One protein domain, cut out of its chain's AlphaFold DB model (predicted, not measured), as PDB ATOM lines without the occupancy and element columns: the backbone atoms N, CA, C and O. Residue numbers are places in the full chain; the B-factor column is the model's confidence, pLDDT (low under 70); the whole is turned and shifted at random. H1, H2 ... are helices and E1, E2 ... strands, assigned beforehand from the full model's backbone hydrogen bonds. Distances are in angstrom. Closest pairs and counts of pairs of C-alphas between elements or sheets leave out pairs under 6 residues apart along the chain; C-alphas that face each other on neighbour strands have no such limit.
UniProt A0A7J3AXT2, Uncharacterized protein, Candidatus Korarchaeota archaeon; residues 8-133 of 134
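Overview. This is residues 8 to 133 of the 134 residues of an uncharacterized protein of Candidatus Korarchaeota archaeon (UniProt A0A7J3AXT2). A twisted sheet of five antiparallel strands lies between short helices H1 and H2 over one face and long helix H3 slanting over E4 and E5 on the other: three layers. Residues 124 to 133, of which 124 to 131 belong to H3, stick out as a free arm. The printed part has 126 residues, with E1 H1 E2 E3 H2 E4 E5 H3 along the chain, sheet order E2 E3 E1 E4 E5 and mixed class. It is compact, with a radius of gyration of the C-alphas of 16.0 A, and spans 54 by 32 by 28 A.

Arrangement. Start at E1, residues 8 to 13, where N 11 is 2.9 A from O 54 of E3, residues 51 to 58. E2, residues 40 to 48, forms a hairpin with E3; see N 46 and O 53, 2.8 A. E4, residues 83 to 88, neighbours E1 through N 10 and O 85, 3.0 A, and forms a hairpin with E5, residues 93 to 98, with N 86 and O 95 at 2.9 A. H1, residues 16 to 25, is on the sheet; its closest C-alphas to E3 are Glu 16 and Cys 52, 5.4 A. On the same face, H2, residues 73 to 80, lies over E4, with closest C-alphas Glu 78 and Leu 84, 6.7 A. On the opposite face is H3, residues 109 to 131; its closest C-alphas to E5 are Arg 116 and Leu 94, 6.4 A. E1, H1, E2, with E3 between the two strands in the sheet, and E3, H2, E4, with E1 between the two strands in the sheet, are split strand-helix-strand units, two strands that run the same way in one sheet, not neighbours, with a helix between them along the chain, and each has a right-handed crossover. In all three helices every O i to N i+4 pair is within hydrogen-bond range.

Along the chain. Find C-alpha 8 at (-18.515, -4.918, -34.324), where E1 begins. E2, 22.6 A, bends by 61 degrees at residue 43. From C-alpha 109 at (-4.578, -12.367, -34.236), H3 runs 32.8 A.

Size, cuts and confidence. The printed part has no cut; residues 26 to 39 and 59 to 72 are long links. Residues 129 to 133 have pLDDT under 70.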
ATOM      1  N   LYS A   8     -18.693  -3.671 -35.071       92.25
ATOM      2  CA  LYS A   8     -18.515  -4.918 -34.324       92.25
ATOM      3  C   LYS A   8     -17.248  -4.854 -33.496       92.25
ATOM      4  O   LYS A   8     -16.289  -4.187 -33.866       92.25
ATOM      5  N   GLY A   9     -17.222  -5.565 -32.382       94.56
ATOM      6  CA  GLY A   9     -16.033  -5.529 -31.554       94.56
ATOM      7  C   GLY A   9     -16.053  -6.446 -30.355       94.56
ATOM      8  O   GLY A   9     -17.012  -7.185 -30.103       94.56
ATOM      9  N   GLU A  10     -14.962  -6.356 -29.607       95.88
ATOM     10  CA  GLU A  10     -14.779  -7.026 -28.331       95.88
ATOM     11  C   GLU A  10     -14.296  -6.038 -27.270       95.88
ATOM     12  O   GLU A  10     -13.368  -5.265 -27.496       95.88
ATOM     13  N   LEU A  11     -14.925  -6.105 -26.098       95.69
ATOM     14  CA  LEU A  11     -14.513  -5.402 -24.890       95.69
ATOM     15  C   LEU A  11     -14.037  -6.423 -23.868       95.69
ATOM     16  O   LEU A  11     -14.746  -7.395 -23.592       95.69
ATOM     17  N   VAL A  12     -12.868  -6.191 -23.283       96.94
ATOM     18  CA  VAL A  12     -12.313  -7.052 -22.237       96.94
ATOM     19  C   VAL A  12     -12.240  -6.275 -20.936       96.94
ATOM     20  O   VAL A  12     -11.487  -5.314 -20.825       96.94
ATOM     21  N   PHE A  13     -12.993  -6.703 -19.933       96.50
ATOM     22  CA  PHE A  13     -12.994  -6.107 -18.601       96.50
ATOM     23  C   PHE A  13     -12.158  -6.939 -17.635       96.50
ATOM     24  O   PHE A  13     -12.077  -8.164 -17.758       96.50
ATOM     25  N   GLU A  14     -11.600  -6.267 -16.629       95.06
ATOM     26  CA  GLU A  14     -10.820  -6.896 -15.560       95.06
ATOM     27  C   GLU A  14     -11.575  -8.035 -14.869       95.06
ATOM     28  O   GLU A  14     -10.984  -9.072 -14.586       95.06
ATOM     29  N   ASN A  15     -12.879  -7.861 -14.642       93.75
ATOM     30  CA  ASN A  15     -13.743  -8.849 -14.009       93.75
ATOM     31  C   ASN A  15     -15.227  -8.619 -14.357       93.75
ATOM     32  O   ASN A  15     -15.599  -7.664 -15.047       93.75
ATOM     33  N   GLU A  16     -16.088  -9.526 -13.890       91.62
ATOM     34  CA  GLU A  16     -17.538  -9.465 -14.117       91.62
ATOM     35  C   GLU A  16     -18.213  -8.263 -13.443       91.62
ATOM     36  O   GLU A  16     -19.183  -7.734 -13.989       91.62
ATOM     37  N   GLU A  17     -17.702  -7.811 -12.297       92.62
ATOM     38  CA  GLU A  17     -18.234  -6.650 -11.580       92.62
ATOM     39  C   GLU A  17     -18.050  -5.381 -12.417       92.62
ATOM     40  O   GLU A  17     -19.038  -4.733 -12.753       92.62
ATOM     41  N   LYS A  18     -16.825  -5.106 -12.881       94.00
ATOM     42  CA  LYS A  18     -16.509  -3.977 -13.772       94.00
ATOM     43  C   LYS A  18     -17.308  -4.004 -15.067       94.00
ATOM     44  O   LYS A  18     -17.838  -2.980 -15.492       94.00
ATOM     45  N   CYS A  19     -17.433  -5.185 -15.670       94.12
ATOM     46  CA  CYS A  19     -18.266  -5.377 -16.851       94.12
ATOM     47  C   CYS A  19     -19.728  -5.002 -16.560       94.12
ATOM     48  O   CYS A  19     -20.322  -4.181 -17.258       94.12
ATOM     49  N   SER A  20     -20.300  -5.546 -15.486       92.12
ATOM     50  CA  SER A  20     -21.690  -5.282 -15.108       92.12
ATOM     51  C   SER A  20     -21.921  -3.809 -14.776       92.12
ATOM     52  O   SER A  20     -22.911  -3.238 -15.221       92.12
ATOM     53  N   GLU A  21     -21.011  -3.170 -14.039       92.31
ATOM     54  CA  GLU A  21     -21.060  -1.734 -13.744       92.31
ATOM     55  C   GLU A  21     -21.091  -0.893 -15.020       92.31
ATOM     56  O   GLU A  21     -21.938  -0.007 -15.147       92.31
ATOM     57  N   PHE A  22     -20.209  -1.190 -15.978       91.81
ATOM     58  CA  PHE A  22     -20.144  -0.480 -17.251       91.81
ATOM     59  C   PHE A  22     -21.460  -0.599 -18.024       91.81
ATOM     60  O   PHE A  22     -22.072   0.411 -18.364       91.81
ATOM     61  N   PHE A  23     -21.958  -1.819 -18.242       90.81
ATOM     62  CA  PHE A  23     -23.186  -2.019 -19.017       90.81
ATOM     63  C   PHE A  23     -24.445  -1.522 -18.303       90.81
ATOM     64  O   PHE A  23     -25.342  -0.992 -18.961       90.81
ATOM     65  N   ASN A  24     -24.490  -1.573 -16.970       89.12
ATOM     66  CA  ASN A  24     -25.585  -0.977 -16.205       89.12
ATOM     67  C   ASN A  24     -25.654   0.546 -16.397       89.12
ATOM     68  O   ASN A  24     -26.756   1.085 -16.503       89.12
ATOM     69  N   ARG A  25     -24.510   1.243 -16.512       86.38
ATOM     70  CA  ARG A  25     -24.484   2.681 -16.860       86.38
ATOM     71  C   ARG A  25     -25.057   2.949 -18.253       86.38
ATOM     72  O   ARG A  25     -25.603   4.022 -18.489       86.38
ATOM     73  N   LEU A  26     -24.993   1.963 -19.146       83.88
ATOM     74  CA  LEU A  26     -25.598   2.004 -20.483       83.88
ATOM     75  C   LEU A  26     -27.071   1.577 -20.498       83.88
ATOM     76  O   LEU A  26     -27.678   1.507 -21.566       83.88
ATOM     77  N   GLY A  27     -27.648   1.263 -19.335       85.75
ATOM     78  CA  GLY A  27     -29.002   0.726 -19.224       85.75
ATOM     79  C   GLY A  27     -29.137  -0.725 -19.697       85.75
ATOM     80  O   GLY A  27     -30.258  -1.209 -19.850       85.75
ATOM     81  N   ILE A  28     -28.022  -1.429 -19.918       87.00
ATOM     82  CA  ILE A  28     -27.994  -2.832 -20.335       87.00
ATOM     83  C   ILE A  28     -27.769  -3.706 -19.100       87.00
ATOM     84  O   ILE A  28     -26.668  -3.778 -18.558       87.00
ATOM     85  N   ASP A  29     -28.807  -4.429 -18.681       85.88
ATOM     86  CA  ASP A  29     -28.671  -5.453 -17.642       85.88
ATOM     87  C   ASP A  29     -28.237  -6.778 -18.284       85.88
ATOM     88  O   ASP A  29     -29.022  -7.450 -18.957       85.88
ATOM     89  N   LEU A  30     -26.982  -7.173 -18.053       84.75
ATOM     90  CA  LEU A  30     -26.388  -8.389 -18.621       84.75
ATOM     91  C   LEU A  30     -27.066  -9.695 -18.173       84.75
ATOM     92  O   LEU A  30     -26.774 -10.751 -18.746       84.75
ATOM     93  N   ARG A  31     -27.940  -9.642 -17.158       79.88
ATOM     94  CA  ARG A  31     -28.726 -10.785 -16.665       79.88
ATOM     95  C   ARG A  31     -30.035 -10.970 -17.427       79.88
ATOM     96  O   ARG A  31     -30.649 -12.026 -17.308       79.88
ATOM     97  N   LYS A  32     -30.480  -9.965 -18.186       78.62
ATOM     98  CA  LYS A  32     -31.689 -10.064 -19.008       78.62
ATOM     99  C   LYS A  32     -31.411 -10.845 -20.290       78.62
ATOM    100  O   LYS A  32     -30.281 -10.893 -20.774       78.62
ATOM    101  N   GLU A  33     -32.465 -11.442 -20.845       70.62
ATOM    102  CA  GLU A  33     -32.404 -12.121 -22.147       70.62
ATOM    103  C   GLU A  33     -32.101 -11.129 -23.277       70.62
ATOM    104  O   GLU A  33     -31.247 -11.387 -24.123       70.62
ATOM    105  N   ALA A  34     -32.744  -9.959 -23.249       72.94
ATOM    106  CA  ALA A  34     -32.449  -8.855 -24.154       72.94
ATOM    107  C   ALA A  34     -31.300  -8.004 -23.591       72.94
ATOM    108  O   ALA A  34     -31.495  -7.205 -22.674       72.94
ATOM    109  N   LYS A  35     -30.097  -8.187 -24.145       83.38
ATOM    110  CA  LYS A  35     -28.886  -7.432 -23.785       83.38
ATOM    111  C   LYS A  35     -28.613  -6.340 -24.812       83.38
ATOM    112  O   LYS A  35     -27.583  -6.336 -25.482       83.38
ATOM    113  N   GLU A  36     -29.577  -5.450 -24.987       83.31
ATOM    114  CA  GLU A  36     -29.517  -4.403 -26.000       83.31
ATOM    115  C   GLU A  36     -29.994  -3.056 -25.465       83.31
ATOM    116  O   GLU A  36     -30.802  -2.966 -24.544       83.31
ATOM    117  N   SER A  37     -29.456  -2.005 -26.070       82.88
ATOM    118  CA  SER A  37     -29.839  -0.608 -25.911       82.88
ATOM    119  C   SER A  37     -30.076  -0.001 -27.297       82.88
ATOM    120  O   SER A  37     -29.874  -0.649 -28.322       82.88
ATOM    121  N   GLU A  38     -30.436   1.280 -27.352       80.31
ATOM    122  CA  GLU A  38     -30.644   2.000 -28.615       80.31
ATOM    123  C   GLU A  38     -29.396   2.037 -29.530       80.31
ATOM    124  O   GLU A  38     -29.521   2.229 -30.742       80.31
ATOM    125  N   ASN A  39     -28.189   1.905 -28.966       83.81
ATOM    126  CA  ASN A  39     -26.929   2.119 -29.692       83.81
ATOM    127  C   ASN A  39     -25.967   0.924 -29.645       83.81
ATOM    128  O   ASN A  39     -24.968   0.939 -30.362       83.81
ATOM    129  N   LEU A  40     -26.260  -0.086 -28.822       88.31
ATOM    130  CA  LEU A  40     -25.371  -1.213 -28.557       88.31
ATOM    131  C   LEU A  40     -26.172  -2.480 -28.267       88.31
ATOM    132  O   LEU A  40     -27.088  -2.456 -27.444       88.31
ATOM    133  N   ARG A  41     -25.774  -3.587 -28.880       90.06
ATOM    134  CA  ARG A  41     -26.293  -4.932 -28.662       90.06
ATOM    135  C   ARG A  41     -25.155  -5.858 -28.261       90.06
ATOM    136  O   ARG A  41     -24.137  -5.933 -28.940       90.06
ATOM    137  N   ILE A  42     -25.351  -6.610 -27.187       92.44
ATOM    138  CA  ILE A  42     -24.412  -7.637 -26.747       92.44
ATOM    139  C   ILE A  42     -24.771  -8.953 -27.423       92.44
ATOM    140  O   ILE A  42     -25.890  -9.449 -27.293       92.44
ATOM    141  N   LEU A  43     -23.806  -9.517 -28.142       91.81
ATOM    142  CA  LEU A  43     -23.961 -10.778 -28.856       91.81
ATOM    143  C   LEU A  43     -23.557 -11.967 -27.993       91.81
ATOM    144  O   LEU A  43     -24.228 -12.994 -27.988       91.81
ATOM    145  N   GLU A  44     -22.429 -11.848 -27.299       92.81
ATOM    146  CA  GLU A  44     -21.854 -12.953 -26.542       92.81
ATOM    147  C   GLU A  44     -21.027 -12.424 -25.374       92.81
ATOM    148  O   GLU A  44     -20.394 -11.375 -25.473       92.81
ATOM    149  N   ILE A  45     -21.041 -13.157 -24.261       93.12
ATOM    150  CA  ILE A  45     -20.227 -12.859 -23.084       93.12
ATOM    151  C   ILE A  45     -19.487 -14.133 -22.705       93.12
ATOM    152  O   ILE A  45     -20.118 -15.171 -22.493       93.12
ATOM    153  N   ARG A  46     -18.163 -14.054 -22.588       94.38
ATOM    154  CA  ARG A  46     -17.308 -15.147 -22.120       94.38
ATOM    155  C   ARG A  46     -16.553 -14.724 -20.875       94.38
ATOM    156  O   ARG A  46     -16.091 -13.595 -20.763       94.38
ATOM    157  N   ARG A  47     -16.432 -15.654 -19.933       92.69
ATOM    158  CA  ARG A  47     -15.662 -15.475 -18.702       92.69
ATOM    159  C   ARG A  47     -14.467 -16.404 -18.770       92.69
ATOM    160  O   ARG A  47     -14.655 -17.616 -18.871       92.69
ATOM    161  N   LYS A  48     -13.263 -15.846 -18.752       89.81
ATOM    162  CA  LYS A  48     -12.024 -16.613 -18.883       89.81
ATOM    163  C   LYS A  48     -10.917 -15.927 -18.107       89.81
ATOM    164  O   LYS A  48     -10.822 -14.707 -18.138       89.81
ATOM    165  N   ASP A  49     -10.128 -16.705 -17.373       88.56
ATOM    166  CA  ASP A  49      -8.997 -16.202 -16.582       88.56
ATOM    167  C   ASP A  49      -9.370 -15.032 -15.646       88.56
ATOM    168  O   ASP A  49      -8.606 -14.089 -15.458       88.56
ATOM    169  N   GLY A  50     -10.585 -15.067 -15.082       90.88
ATOM    170  CA  GLY A  50     -11.124 -14.014 -14.209       90.88
ATOM    171  C   GLY A  50     -11.631 -12.762 -14.931       90.88
ATOM    172  O   GLY A  50     -12.224 -11.903 -14.285       90.88
ATOM    173  N   ARG A  51     -11.469 -12.680 -16.254       94.56
ATOM    174  CA  ARG A  51     -11.851 -11.544 -17.099       94.56
ATOM    175  C   ARG A  51     -13.209 -11.755 -17.746       94.56
ATOM    176  O   ARG A  51     -13.669 -12.887 -17.927       94.56
ATOM    177  N   CYS A  52     -13.837 -10.649 -18.131       95.62
ATOM    178  CA  CYS A  52     -15.107 -10.661 -18.843       95.62
ATOM    179  C   CYS A  52     -14.916 -10.137 -20.267       95.62
ATOM    180  O   CYS A  52     -14.613  -8.965 -20.463       95.62
ATOM    181  N   HIS A  53     -15.105 -11.014 -21.245       96.62
ATOM    182  CA  HIS A  53     -15.013 -10.723 -22.669       96.62
ATOM    183  C   HIS A  53     -16.411 -10.542 -23.231       96.62
ATOM    184  O   HIS A  53     -17.271 -11.409 -23.050       96.62
ATOM    185  N   VAL A  54     -16.644  -9.442 -23.934       95.50
ATOM    186  CA  VAL A  54     -17.969  -9.083 -24.432       95.50
ATOM    187  C   VAL A  54     -17.910  -8.765 -25.913       95.50
ATOM    188  O   VAL A  54     -17.312  -7.769 -26.309       95.50
ATOM    189  N   ARG A  55     -18.568  -9.598 -26.725       95.56
ATOM    190  CA  ARG A  55     -18.767  -9.345 -28.152       95.56
ATOM    191  C   ARG A  55     -20.001  -8.486 -28.347       95.56
ATOM    192  O   ARG A  55     -21.074  -8.831 -27.841       95.56
ATOM    193  N   PHE A  56     -19.871  -7.421 -29.124       93.25
ATOM    194  CA  PHE A  56     -20.952  -6.466 -29.335       93.25
ATOM    195  C   PHE A  56     -21.131  -6.076 -30.804       93.25
ATOM    196  O   PHE A  56     -20.225  -6.215 -31.625       93.25
ATOM    197  N   GLU A  57     -22.323  -5.565 -31.093       91.69
ATOM    198  CA  GLU A  57     -22.687  -4.839 -32.306       91.69
ATOM    199  C   GLU A  57     -23.216  -3.457 -31.913       91.69
ATOM    200  O   GLU A  57     -24.021  -3.343 -30.989       91.69
ATOM    201  N   GLY A  58     -22.781  -2.399 -32.593       89.00
ATOM    202  CA  GLY A  58     -23.114  -1.022 -32.224       89.00
ATOM    203  C   GLY A  58     -23.314  -0.096 -33.417       89.00
ATOM    204  O   GLY A  58     -23.046  -0.449 -34.567       89.00
ATOM    205  N   LYS A  59     -23.796   1.120 -33.143       85.56
ATOM    206  CA  LYS A  59     -23.774   2.213 -34.126       85.56
ATOM    207  C   LYS A  59     -22.355   2.763 -34.280       85.56
ATOM    208  O   LYS A  59     -21.590   2.788 -33.321       85.56
ATOM    209  N   THR A  60     -22.050   3.301 -35.457       79.38
ATOM    210  CA  THR A  60     -20.756   3.927 -35.798       79.38
ATOM    211  C   THR A  60     -20.372   5.106 -34.911       79.38
ATOM    212  O   THR A  60     -19.192   5.377 -34.748       79.38
ATOM    213  N   ASN A  61     -21.351   5.783 -34.307       77.19
ATOM    214  CA  ASN A  61     -21.130   6.888 -33.377       77.19
ATOM    215  C   ASN A  61     -21.134   6.471 -31.896       77.19
ATOM    216  O   ASN A  61     -21.071   7.333 -31.022       77.19
ATOM    217  N   TRP A  62     -21.241   5.186 -31.567       79.00
ATOM    218  CA  TRP A  62     -20.877   4.715 -30.228       79.00
ATOM    219  C   TRP A  62     -19.338   4.860 -30.085       79.00
ATOM    220  O   TRP A  62     -18.668   4.779 -31.105       79.00
ATOM    221  N   PRO A  63     -18.736   5.149 -28.912       76.31
ATOM    222  CA  PRO A  63     -19.329   5.498 -27.629       76.31
ATOM    223  C   PRO A  63     -19.548   7.021 -27.452       76.31
ATOM    224  O   PRO A  63     -19.836   7.465 -26.348       76.31
ATOM    225  N   SER A  64     -19.485   7.848 -28.507       71.62
ATOM    226  CA  SER A  64     -19.530   9.328 -28.388       71.62
ATOM    227  C   SER A  64     -20.738   9.916 -27.644       71.62
ATOM    228  O   SER A  64     -20.667  11.014 -27.108       71.62
ATOM    229  N   LYS A  65     -21.863   9.193 -27.580       71.56
ATOM    230  CA  LYS A  65     -23.059   9.629 -26.837       71.56
ATOM    231  C   LYS A  65     -22.979   9.417 -25.323       71.56
ATOM    232  O   LYS A  65     -23.834   9.932 -24.609       71.56
ATOM    233  N   ILE A  66     -22.058   8.579 -24.859       75.31
ATOM    234  CA  ILE A  66     -21.990   8.100 -23.469       75.31
ATOM    235  C   ILE A  66     -20.695   8.512 -22.771       75.31
ATOM    236  O   ILE A  66     -20.631   8.432 -21.546       75.31
ATOM    237  N   SER A  67     -19.688   8.949 -23.529       81.19
ATOM    238  CA  SER A  67     -18.472   9.521 -22.971       81.19
ATOM    239  C   SER A  67     -18.753  10.886 -22.323       81.19
ATOM    240  O   SER A  67     -19.698  11.581 -22.719       81.19
ATOM    241  N   PRO A  68     -17.958  11.292 -21.317       84.88
ATOM    242  CA  PRO A  68     -17.987  12.646 -20.778       84.88
ATOM    243  C   PRO A  68     -17.815  13.706 -21.884       84.88
ATOM    244  O   PRO A  68     -17.112  13.453 -22.861       84.88
ATOM    245  N   PRO A  69     -18.423  14.899 -21.745       82.69
ATOM    246  CA  PRO A  69     -18.387  15.937 -22.782       82.69
ATOM    247  C   PRO A  69     -16.984  16.501 -23.056       82.69
ATOM    248  O   PRO A  69     -16.766  17.063 -24.126       82.69
ATOM    249  N   ASP A  70     -16.059  16.343 -22.108       87.00
ATOM    250  CA  ASP A  70     -14.691  16.868 -22.168       87.00
ATOM    251  C   ASP A  70     -13.634  15.775 -22.439       87.00
ATOM    252  O   ASP A  70     -12.438  16.050 -22.366       87.00
ATOM    253  N   GLU A  71     -14.052  14.538 -22.737       86.19
ATOM    254  CA  GLU A  71     -13.154  13.408 -23.013       86.19
ATOM    255  C   GLU A  71     -13.362  12.867 -24.432       86.19
ATOM    256  O   GLU A  71     -14.492  12.796 -24.926       86.19
ATOM    257  N   ASP A  72     -12.269  12.451 -25.084       88.56
ATOM    258  CA  ASP A  72     -12.379  11.706 -26.334       88.56
ATOM    259  C   ASP A  72     -13.111  10.372 -26.072       88.56
ATOM    260  O   ASP A  72     -12.790   9.672 -25.106       88.56
ATOM    261  N   PRO A  73     -14.116  10.000 -26.885       87.62
ATOM    262  CA  PRO A  73     -14.905   8.804 -26.625       87.62
ATOM    263  C   PRO A  73     -14.102   7.498 -26.629       87.62
ATOM    264  O   PRO A  73     -14.457   6.581 -25.883       87.62
ATOM    265  N   LEU A  74     -13.068   7.393 -27.469       86.94
ATOM    266  CA  LEU A  74     -12.216   6.209 -27.528       86.94
ATOM    267  C   LEU A  74     -11.281   6.176 -26.324       86.94
ATOM    268  O   LEU A  74     -11.265   5.158 -25.638       86.94
ATOM    269  N   ASP A  75     -10.620   7.288 -25.992       88.81
ATOM    270  CA  ASP A  75      -9.758   7.373 -24.802       88.81
ATOM    271  C   ASP A  75     -10.541   7.050 -23.519       88.81
ATOM    272  O   ASP A  75     -10.094   6.283 -22.656       88.81
ATOM    273  N   TRP A  76     -11.758   7.594 -23.403       91.25
ATOM    274  CA  TRP A  76     -12.652   7.282 -22.297       91.25
ATOM    275  C   TRP A  76     -12.968   5.788 -22.258       91.25
ATOM    276  O   TRP A  76     -12.863   5.173 -21.198       91.25
ATOM    277  N   LEU A  77     -13.327   5.174 -23.388       90.69
ATOM    278  CA  LEU A  77     -13.643   3.749 -23.433       90.69
ATOM    279  C   LEU A  77     -12.432   2.878 -23.083       90.69
ATOM    280  O   LEU A  77     -12.581   1.945 -22.295       90.69
ATOM    281  N   GLU A  78     -11.250   3.201 -23.611       92.06
ATOM    282  CA  GLU A  78      -9.985   2.541 -23.281       92.06
ATOM    283  C   GLU A  78      -9.696   2.606 -21.778       92.06
ATOM    284  O   GLU A  78      -9.279   1.610 -21.193       92.06
ATOM    285  N   SER A  79     -10.021   3.717 -21.107       91.25
ATOM    286  CA  SER A  79      -9.872   3.830 -19.648       91.25
ATOM    287  C   SER A  79     -10.784   2.884 -18.847       91.25
ATOM    288  O   SER A  79     -10.518   2.616 -17.672       91.25
ATOM    289  N   GLN A  80     -11.871   2.381 -19.447       92.19
ATOM    290  CA  GLN A  80     -12.831   1.489 -18.787       92.19
ATOM    291  C   GLN A  80     -12.523  -0.002 -19.008       92.19
ATOM    292  O   GLN A  80     -13.095  -0.846 -18.310       92.19
ATOM    293  N   VAL A  81     -11.661  -0.346 -19.972       95.50
ATOM    294  CA  VAL A  81     -11.414  -1.730 -20.407       95.50
ATOM    295  C   VAL A  81      -9.928  -2.084 -20.391       95.50
ATOM    296  O   VAL A  81      -9.053  -1.239 -20.492       95.50
ATOM    297  N   LEU A  82      -9.621  -3.374 -20.285       96.25
ATOM    298  CA  LEU A  82      -8.261  -3.886 -20.458       96.25
ATOM    299  C   LEU A  82      -7.888  -4.057 -21.931       96.25
ATOM    300  O   LEU A  82      -6.710  -4.026 -22.270       96.25
ATOM    301  N   ALA A  83      -8.862  -4.300 -22.802       95.69
ATOM    302  CA  ALA A  83      -8.647  -4.348 -24.240       95.69
ATOM    303  C   ALA A  83      -9.933  -4.005 -24.993       95.69
ATOM    304  O   ALA A  83     -11.041  -4.284 -24.524       95.69
ATOM    305  N   LEU A  84      -9.744  -3.429 -26.173       95.50
ATOM    306  CA  LEU A  84     -10.762  -2.919 -27.071       95.50
ATOM    307  C   LEU A  84     -10.414  -3.323 -28.502       95.50
ATOM    308  O   LEU A  84      -9.357  -2.957 -29.017       95.50
ATOM    309  N   LEU A  85     -11.307  -4.063 -29.145       94.62
ATOM    310  CA  LEU A  85     -11.312  -4.224 -30.593       94.62
ATOM    311  C   LEU A  85     -12.551  -3.537 -31.126       94.62
ATOM    312  O   LEU A  85     -13.661  -3.874 -30.712       94.62
ATOM    313  N   TRP A  86     -12.354  -2.614 -32.057       92.06
ATOM    314  CA  TRP A  86     -13.423  -1.831 -32.643       92.06
ATOM    315  C   TRP A  86     -13.307  -1.809 -34.164       92.06
ATOM    316  O   TRP A  86     -12.455  -1.139 -34.740       92.06
ATOM    317  N   ASP A  87     -14.188  -2.554 -34.815       91.19
ATOM    318  CA  ASP A  87     -14.277  -2.670 -36.264       91.19
ATOM    319  C   ASP A  87     -15.437  -1.809 -36.776       91.19
ATOM    320  O   ASP A  87     -16.600  -2.076 -36.455       91.19
ATOM    321  N   VAL A  88     -15.114  -0.776 -37.559       88.69
ATOM    322  CA  VAL A  88     -16.086   0.091 -38.232       88.69
ATOM    323  C   VAL A  88     -16.112  -0.230 -39.720       88.69
ATOM    324  O   VAL A  88     -15.343   0.331 -40.507       88.69
ATOM    325  N   GLU A  89     -17.055  -1.074 -40.133       83.38
ATOM    326  CA  GLU A  89     -17.154  -1.512 -41.529       83.38
ATOM    327  C   GLU A  89     -17.463  -0.350 -42.490       83.38
ATOM    328  O   GLU A  89     -16.997  -0.367 -43.634       83.38
ATOM    329  N   ASP A  90     -18.210   0.662 -42.035       81.06
ATOM    330  CA  ASP A  90     -18.584   1.844 -42.828       81.06
ATOM    331  C   ASP A  90     -17.402   2.794 -43.066       81.06
ATOM    332  O   ASP A  90     -17.266   3.352 -44.154       81.06
ATOM    333  N   LEU A  91     -16.539   2.971 -42.061       80.81
ATOM    334  CA  LEU A  91     -15.361   3.843 -42.141       80.81
ATOM    335  C   LEU A  91     -14.106   3.099 -42.606       80.81
ATOM    336  O   LEU A  91     -13.071   3.733 -42.793       80.81
ATOM    337  N   LYS A  92     -14.191   1.771 -42.781       84.25
ATOM    338  CA  LYS A  92     -13.045   0.899 -43.081       84.25
ATOM    339  C   LYS A  92     -11.898   1.141 -42.095       84.25
ATOM    340  O   LYS A  92     -10.750   1.313 -42.503       84.25
ATOM    341  N   SER A  93     -12.236   1.187 -40.803       86.31
ATOM    342  CA  SER A  93     -11.263   1.349 -39.718       86.31
ATOM    343  C   SER A  93     -11.319   0.189 -38.737       86.31
ATOM    344  O   SER A  93     -12.390  -0.353 -38.459       86.31
ATOM    345  N   LEU A  94     -10.149  -0.163 -38.201       90.56
ATOM    346  CA  LEU A  94      -9.978  -1.163 -37.155       90.56
ATOM    347  C   LEU A  94      -9.115  -0.582 -36.035       90.56
ATOM    348  O   LEU A  94      -7.886  -0.563 -36.147       90.56
ATOM    349  N   GLU A  95      -9.754  -0.183 -34.942       90.31
ATOM    350  CA  GLU A  95      -9.054   0.268 -33.742       90.31
ATOM    351  C   GLU A  95      -8.789  -0.922 -32.824       90.31
ATOM    352  O   GLU A  95      -9.671  -1.744 -32.550       90.31
ATOM    353  N   VAL A  96      -7.543  -1.037 -32.369       93.06
ATOM    354  CA  VAL A  96      -7.117  -2.119 -31.484       93.06
ATOM    355  C   VAL A  96      -6.274  -1.549 -30.362       93.06
ATOM    356  O   VAL A  96      -5.122  -1.177 -30.574       93.06
ATOM    357  N   TYR A  97      -6.829  -1.596 -29.159       94.38
ATOM    358  CA  TYR A  97      -6.136  -1.308 -27.915       94.38
ATOM    359  C   TYR A  97      -6.078  -2.572 -27.054       94.38
ATOM    360  O   TYR A  97      -7.058  -3.305 -26.917       94.38
ATOM    361  N   LYS A  98      -4.911  -2.860 -26.477       92.69
ATOM    362  CA  LYS A  98      -4.704  -3.990 -25.565       92.69
ATOM    363  C   LYS A  98      -3.716  -3.575 -24.480       92.69
ATOM    364  O   LYS A  98      -2.571  -3.236 -24.783       92.69
ATOM    365  N   ALA A  99      -4.120  -3.681 -23.217       90.19
ATOM    366  CA  ALA A  99      -3.180  -3.724 -22.109       90.19
ATOM    367  C   ALA A  99      -2.259  -4.950 -22.257       90.19
ATOM    368  O   ALA A  99      -2.529  -5.892 -23.013       90.19
ATOM    369  N   LYS A 100      -1.132  -4.933 -21.545       87.31
ATOM    370  CA  LYS A 100      -0.091  -5.954 -21.694       87.31
ATOM    371  C   LYS A 100      -0.646  -7.364 -21.427       87.31
ATOM    372  O   LYS A 100      -1.321  -7.589 -20.426       87.31
ATOM    373  N   ASP A 101      -0.329  -8.304 -22.320       86.88
ATOM    374  CA  ASP A 101      -0.693  -9.728 -22.224       86.88
ATOM    375  C   ASP A 101      -2.215 -10.020 -22.229       86.88
ATOM    376  O   ASP A 101      -2.671 -11.059 -21.738       86.88
ATOM    377  N   ILE A 102      -3.027  -9.124 -22.803       92.38
ATOM    378  CA  ILE A 102      -4.455  -9.370 -23.047       92.38
ATOM    379  C   ILE A 102      -4.660  -9.918 -24.462       92.38
ATOM    380  O   ILE A 102      -4.155  -9.362 -25.436       92.38
ATOM    381  N   LYS A 103      -5.430 -11.003 -24.577       92.06
ATOM    382  CA  LYS A 103      -5.885 -11.568 -25.853       92.06
ATOM    383  C   LYS A 103      -7.387 -11.378 -25.996       92.06
ATOM    384  O   LYS A 103      -8.097 -11.364 -24.993       92.06
ATOM    385  N   PHE A 104      -7.844 -11.258 -27.234       95.00
ATOM    386  CA  PHE A 104      -9.263 -11.310 -27.563       95.00
ATOM    387  C   PHE A 104      -9.733 -12.764 -27.654       95.00
ATOM    388  O   PHE A 104      -8.977 -13.650 -28.052       95.00
ATOM    389  N   GLU A 105     -10.977 -13.014 -27.258       95.25
ATOM    390  CA  GLU A 105     -11.586 -14.348 -27.219       95.25
ATOM    391  C   GLU A 105     -12.522 -14.618 -28.395       95.25
ATOM    392  O   GLU A 105     -12.862 -15.776 -28.662       95.25
ATOM    393  N   PHE A 106     -12.961 -13.570 -29.088       94.69
ATOM    394  CA  PHE A 106     -13.826 -13.669 -30.259       94.69
ATOM    395  C   PHE A 106     -13.093 -13.393 -31.570       94.69
ATOM    396  O   PHE A 106     -13.695 -13.569 -32.628       94.69
ATOM    397  N   TYR A 107     -11.826 -12.981 -31.491       93.62
ATOM    398  CA  TYR A 107     -10.992 -12.642 -32.634       93.62
ATOM    399  C   TYR A 107      -9.601 -13.243 -32.463       93.62
ATOM    400  O   TYR A 107      -8.945 -13.049 -31.438       93.62
ATOM    401  N   THR A 108      -9.142 -13.958 -33.480       93.62
ATOM    402  CA  THR A 108      -7.754 -14.414 -33.575       93.62
ATOM    403  C   THR A 108      -6.844 -13.276 -34.040       93.62
ATOM    404  O   THR A 108      -7.292 -12.341 -34.700       93.62
ATOM    405  N   GLU A 109      -5.547 -13.354 -33.729       92.38
ATOM    406  CA  GLU A 109      -4.578 -12.367 -34.236       92.38
ATOM    407  C   GLU A 109      -4.539 -12.360 -35.775       92.38
ATOM    408  O   GLU A 109      -4.493 -11.291 -36.370       92.38
ATOM    409  N   GLU A 110      -4.672 -13.525 -36.423       94.06
ATOM    410  CA  GLU A 110      -4.720 -13.639 -37.889       94.06
ATOM    411  C   GLU A 110      -5.924 -12.891 -38.489       94.06
ATOM    412  O   GLU A 110      -5.788 -12.178 -39.482       94.06
ATOM    413  N   GLU A 111      -7.108 -13.001 -37.877       92.75
ATOM    414  CA  GLU A 111      -8.298 -12.265 -38.325       92.75
ATOM    415  C   GLU A 111      -8.124 -10.748 -38.183       92.75
ATOM    416  O   GLU A 111      -8.571  -9.991 -39.046       92.75
ATOM    417  N   ILE A 112      -7.475 -10.305 -37.103       93.56
ATOM    418  CA  ILE A 112      -7.200  -8.888 -36.840       93.56
ATOM    419  C   ILE A 112      -6.212  -8.340 -37.871       93.56
ATOM    420  O   ILE A 112      -6.457  -7.285 -38.459       93.56
ATOM    421  N   GLU A 113      -5.115  -9.059 -38.113       93.44
ATOM    422  CA  GLU A 113      -4.103  -8.691 -39.106       93.44
ATOM    423  C   GLU A 113      -4.704  -8.630 -40.508       93.44
ATOM    424  O   GLU A 113      -4.560  -7.621 -41.197       93.44
ATOM    425  N   LYS A 114      -5.480  -9.647 -40.892       93.38
ATOM    426  CA  LYS A 114      -6.143  -9.683 -42.195       93.38
ATOM    427  C   LYS A 114      -7.050  -8.471 -42.415       93.38
ATOM    428  O   LYS A 114      -6.992  -7.855 -43.476       93.38
ATOM    429  N   LYS A 115      -7.871  -8.102 -41.427       90.81
ATOM    430  CA  LYS A 115      -8.739  -6.917 -41.532       90.81
ATOM    431  C   LYS A 115      -7.938  -5.624 -41.646       90.81
ATOM    432  O   LYS A 115      -8.283  -4.753 -42.441       90.81
ATOM    433  N   ARG A 116      -6.847  -5.508 -40.886       91.75
ATOM    434  CA  ARG A 116      -5.946  -4.356 -40.967       91.75
ATOM    435  C   ARG A 116      -5.327  -4.229 -42.361       91.75
ATOM    436  O   ARG A 116      -5.302  -3.130 -42.910       91.75
ATOM    437  N   ASP A 117      -4.896  -5.336 -42.957       91.81
ATOM    438  CA  ASP A 117      -4.351  -5.358 -44.318       91.81
ATOM    439  C   ASP A 117      -5.400  -4.996 -45.376       91.81
ATOM    440  O   ASP A 117      -5.114  -4.222 -46.292       91.81
ATOM    441  N   GLU A 118      -6.628  -5.502 -45.238       89.75
ATOM    442  CA  GLU A 118      -7.750  -5.152 -46.116       89.75
ATOM    443  C   GLU A 118      -8.045  -3.645 -46.084       89.75
ATOM    444  O   GLU A 118      -8.200  -3.022 -47.139       89.75
ATOM    445  N   TYR A 119      -8.058  -3.033 -44.897       88.50
ATOM    446  CA  TYR A 119      -8.282  -1.592 -44.748       88.50
ATOM    447  C   TYR A 119      -7.111  -0.764 -45.267       88.50
ATOM    448  O   TYR A 119      -7.325   0.191 -46.014       88.50
ATOM    449  N   ASN A 120      -5.871  -1.165 -44.981       87.62
ATOM    450  CA  ASN A 120      -4.681  -0.515 -45.533       87.62
ATOM    451  C   ASN A 120      -4.678  -0.544 -47.065       87.62
ATOM    452  O   ASN A 120      -4.390   0.464 -47.713       87.62
ATOM    453  N   LYS A 121      -5.035  -1.686 -47.661       89.38
ATOM    454  CA  LYS A 121      -5.142  -1.822 -49.113       89.38
ATOM    455  C   LYS A 121      -6.212  -0.898 -49.686       89.38
ATOM    456  O   LYS A 121      -5.942  -0.205 -50.664       89.38
ATOM    457  N   TRP A 122      -7.386  -0.838 -49.059       85.50
ATOM    458  CA  TRP A 122      -8.459   0.067 -49.472       85.50
ATOM    459  C   TRP A 122      -8.027   1.539 -49.426       85.50
ATOM    460  O   TRP A 122      -8.302   2.300 -50.358       85.50
ATOM    461  N   TRP A 123      -7.298   1.937 -48.381       82.56
ATOM    462  CA  TRP A 123      -6.738   3.284 -48.265       82.56
ATOM    463  C   TRP A 123      -5.732   3.592 -49.375       82.56
ATOM    464  O   TRP A 123      -5.806   4.659 -49.986       82.56
ATOM    465  N   MET A 124      -4.828   2.658 -49.685       84.44
ATOM    466  CA  MET A 124      -3.851   2.822 -50.768       84.44
ATOM    467  C   MET A 124      -4.512   2.918 -52.148       84.44
ATOM    468  O   MET A 124      -4.129   3.769 -52.948       84.44
ATOM    469  N   GLU A 125      -5.512   2.081 -52.432       84.62
ATOM    470  CA  GLU A 125      -6.268   2.137 -53.690       84.62
ATOM    471  C   GLU A 125      -7.036   3.458 -53.818       84.62
ATOM    472  O   GLU A 125      -7.007   4.098 -54.871       84.62
ATOM    473  N   SER A 126      -7.665   3.914 -52.734       78.62
ATOM    474  CA  SER A 126      -8.388   5.187 -52.704       78.62
ATOM    475  C   SER A 126      -7.451   6.382 -52.905       78.62
ATOM    476  O   SER A 126      -7.743   7.261 -53.717       78.62
ATOM    477  N   ALA A 127      -6.293   6.393 -52.240       75.00
ATOM    478  CA  ALA A 127      -5.276   7.428 -52.421       75.00
ATOM    479  C   ALA A 127      -4.699   7.429 -53.847       75.00
ATOM    480  O   ALA A 127      -4.586   8.488 -54.460       75.00
ATOM    481  N   SER A 128      -4.399   6.248 -54.401       71.06
ATOM    482  CA  SER A 128      -3.881   6.090 -55.767       71.06
ATOM    483  C   SER A 128      -4.867   6.596 -56.826       71.06
ATOM    484  O   SER A 128      -4.477   7.299 -57.765       71.06
ATOM    485  N   ASN A 129      -6.162   6.313 -56.650       66.31
ATOM    486  CA  ASN A 129      -7.220   6.818 -57.526       66.31
ATOM    487  C   ASN A 129      -7.338   8.348 -57.468       66.31
ATOM    488  O   ASN A 129      -7.561   8.976 -58.500       66.31
ATOM    489  N   ILE A 130      -7.139   8.958 -56.294       60.88
ATOM    490  CA  ILE A 130      -7.117  10.421 -56.142       60.88
ATOM    491  C   ILE A 130      -5.888  11.026 -56.836       60.88
ATOM    492  O   ILE A 130      -6.006  12.048 -57.506       60.88
ATOM    493  N   THR A 131      -4.712  10.401 -56.726       58.31
ATOM    494  CA  THR A 131      -3.485  10.901 -57.371       58.31
ATOM    495  C   THR A 131      -3.437  10.666 -58.880       58.31
ATOM    496  O   THR A 131      -2.750  11.399 -59.574       58.31
ATOM    497  N   SER A 132      -4.178   9.682 -59.397       51.25
ATOM    498  CA  SER A 132      -4.272   9.391 -60.841       51.25
ATOM    499  C   SER A 132      -5.246  10.318 -61.587       51.25
ATOM    500  O   SER A 132      -5.401  10.201 -62.801       51.25
ATOM    501  N   LEU A 133      -5.929  11.215 -60.865       52.62
ATOM    502  CA  LEU A 133      -6.818  12.250 -61.403       52.62
ATOM    503  C   LEU A 133      -6.100  13.594 -61.656       52.62
ATOM    504  O   LEU A 133      -6.770  14.563 -62.020       52.62
TER     505      LEU A 133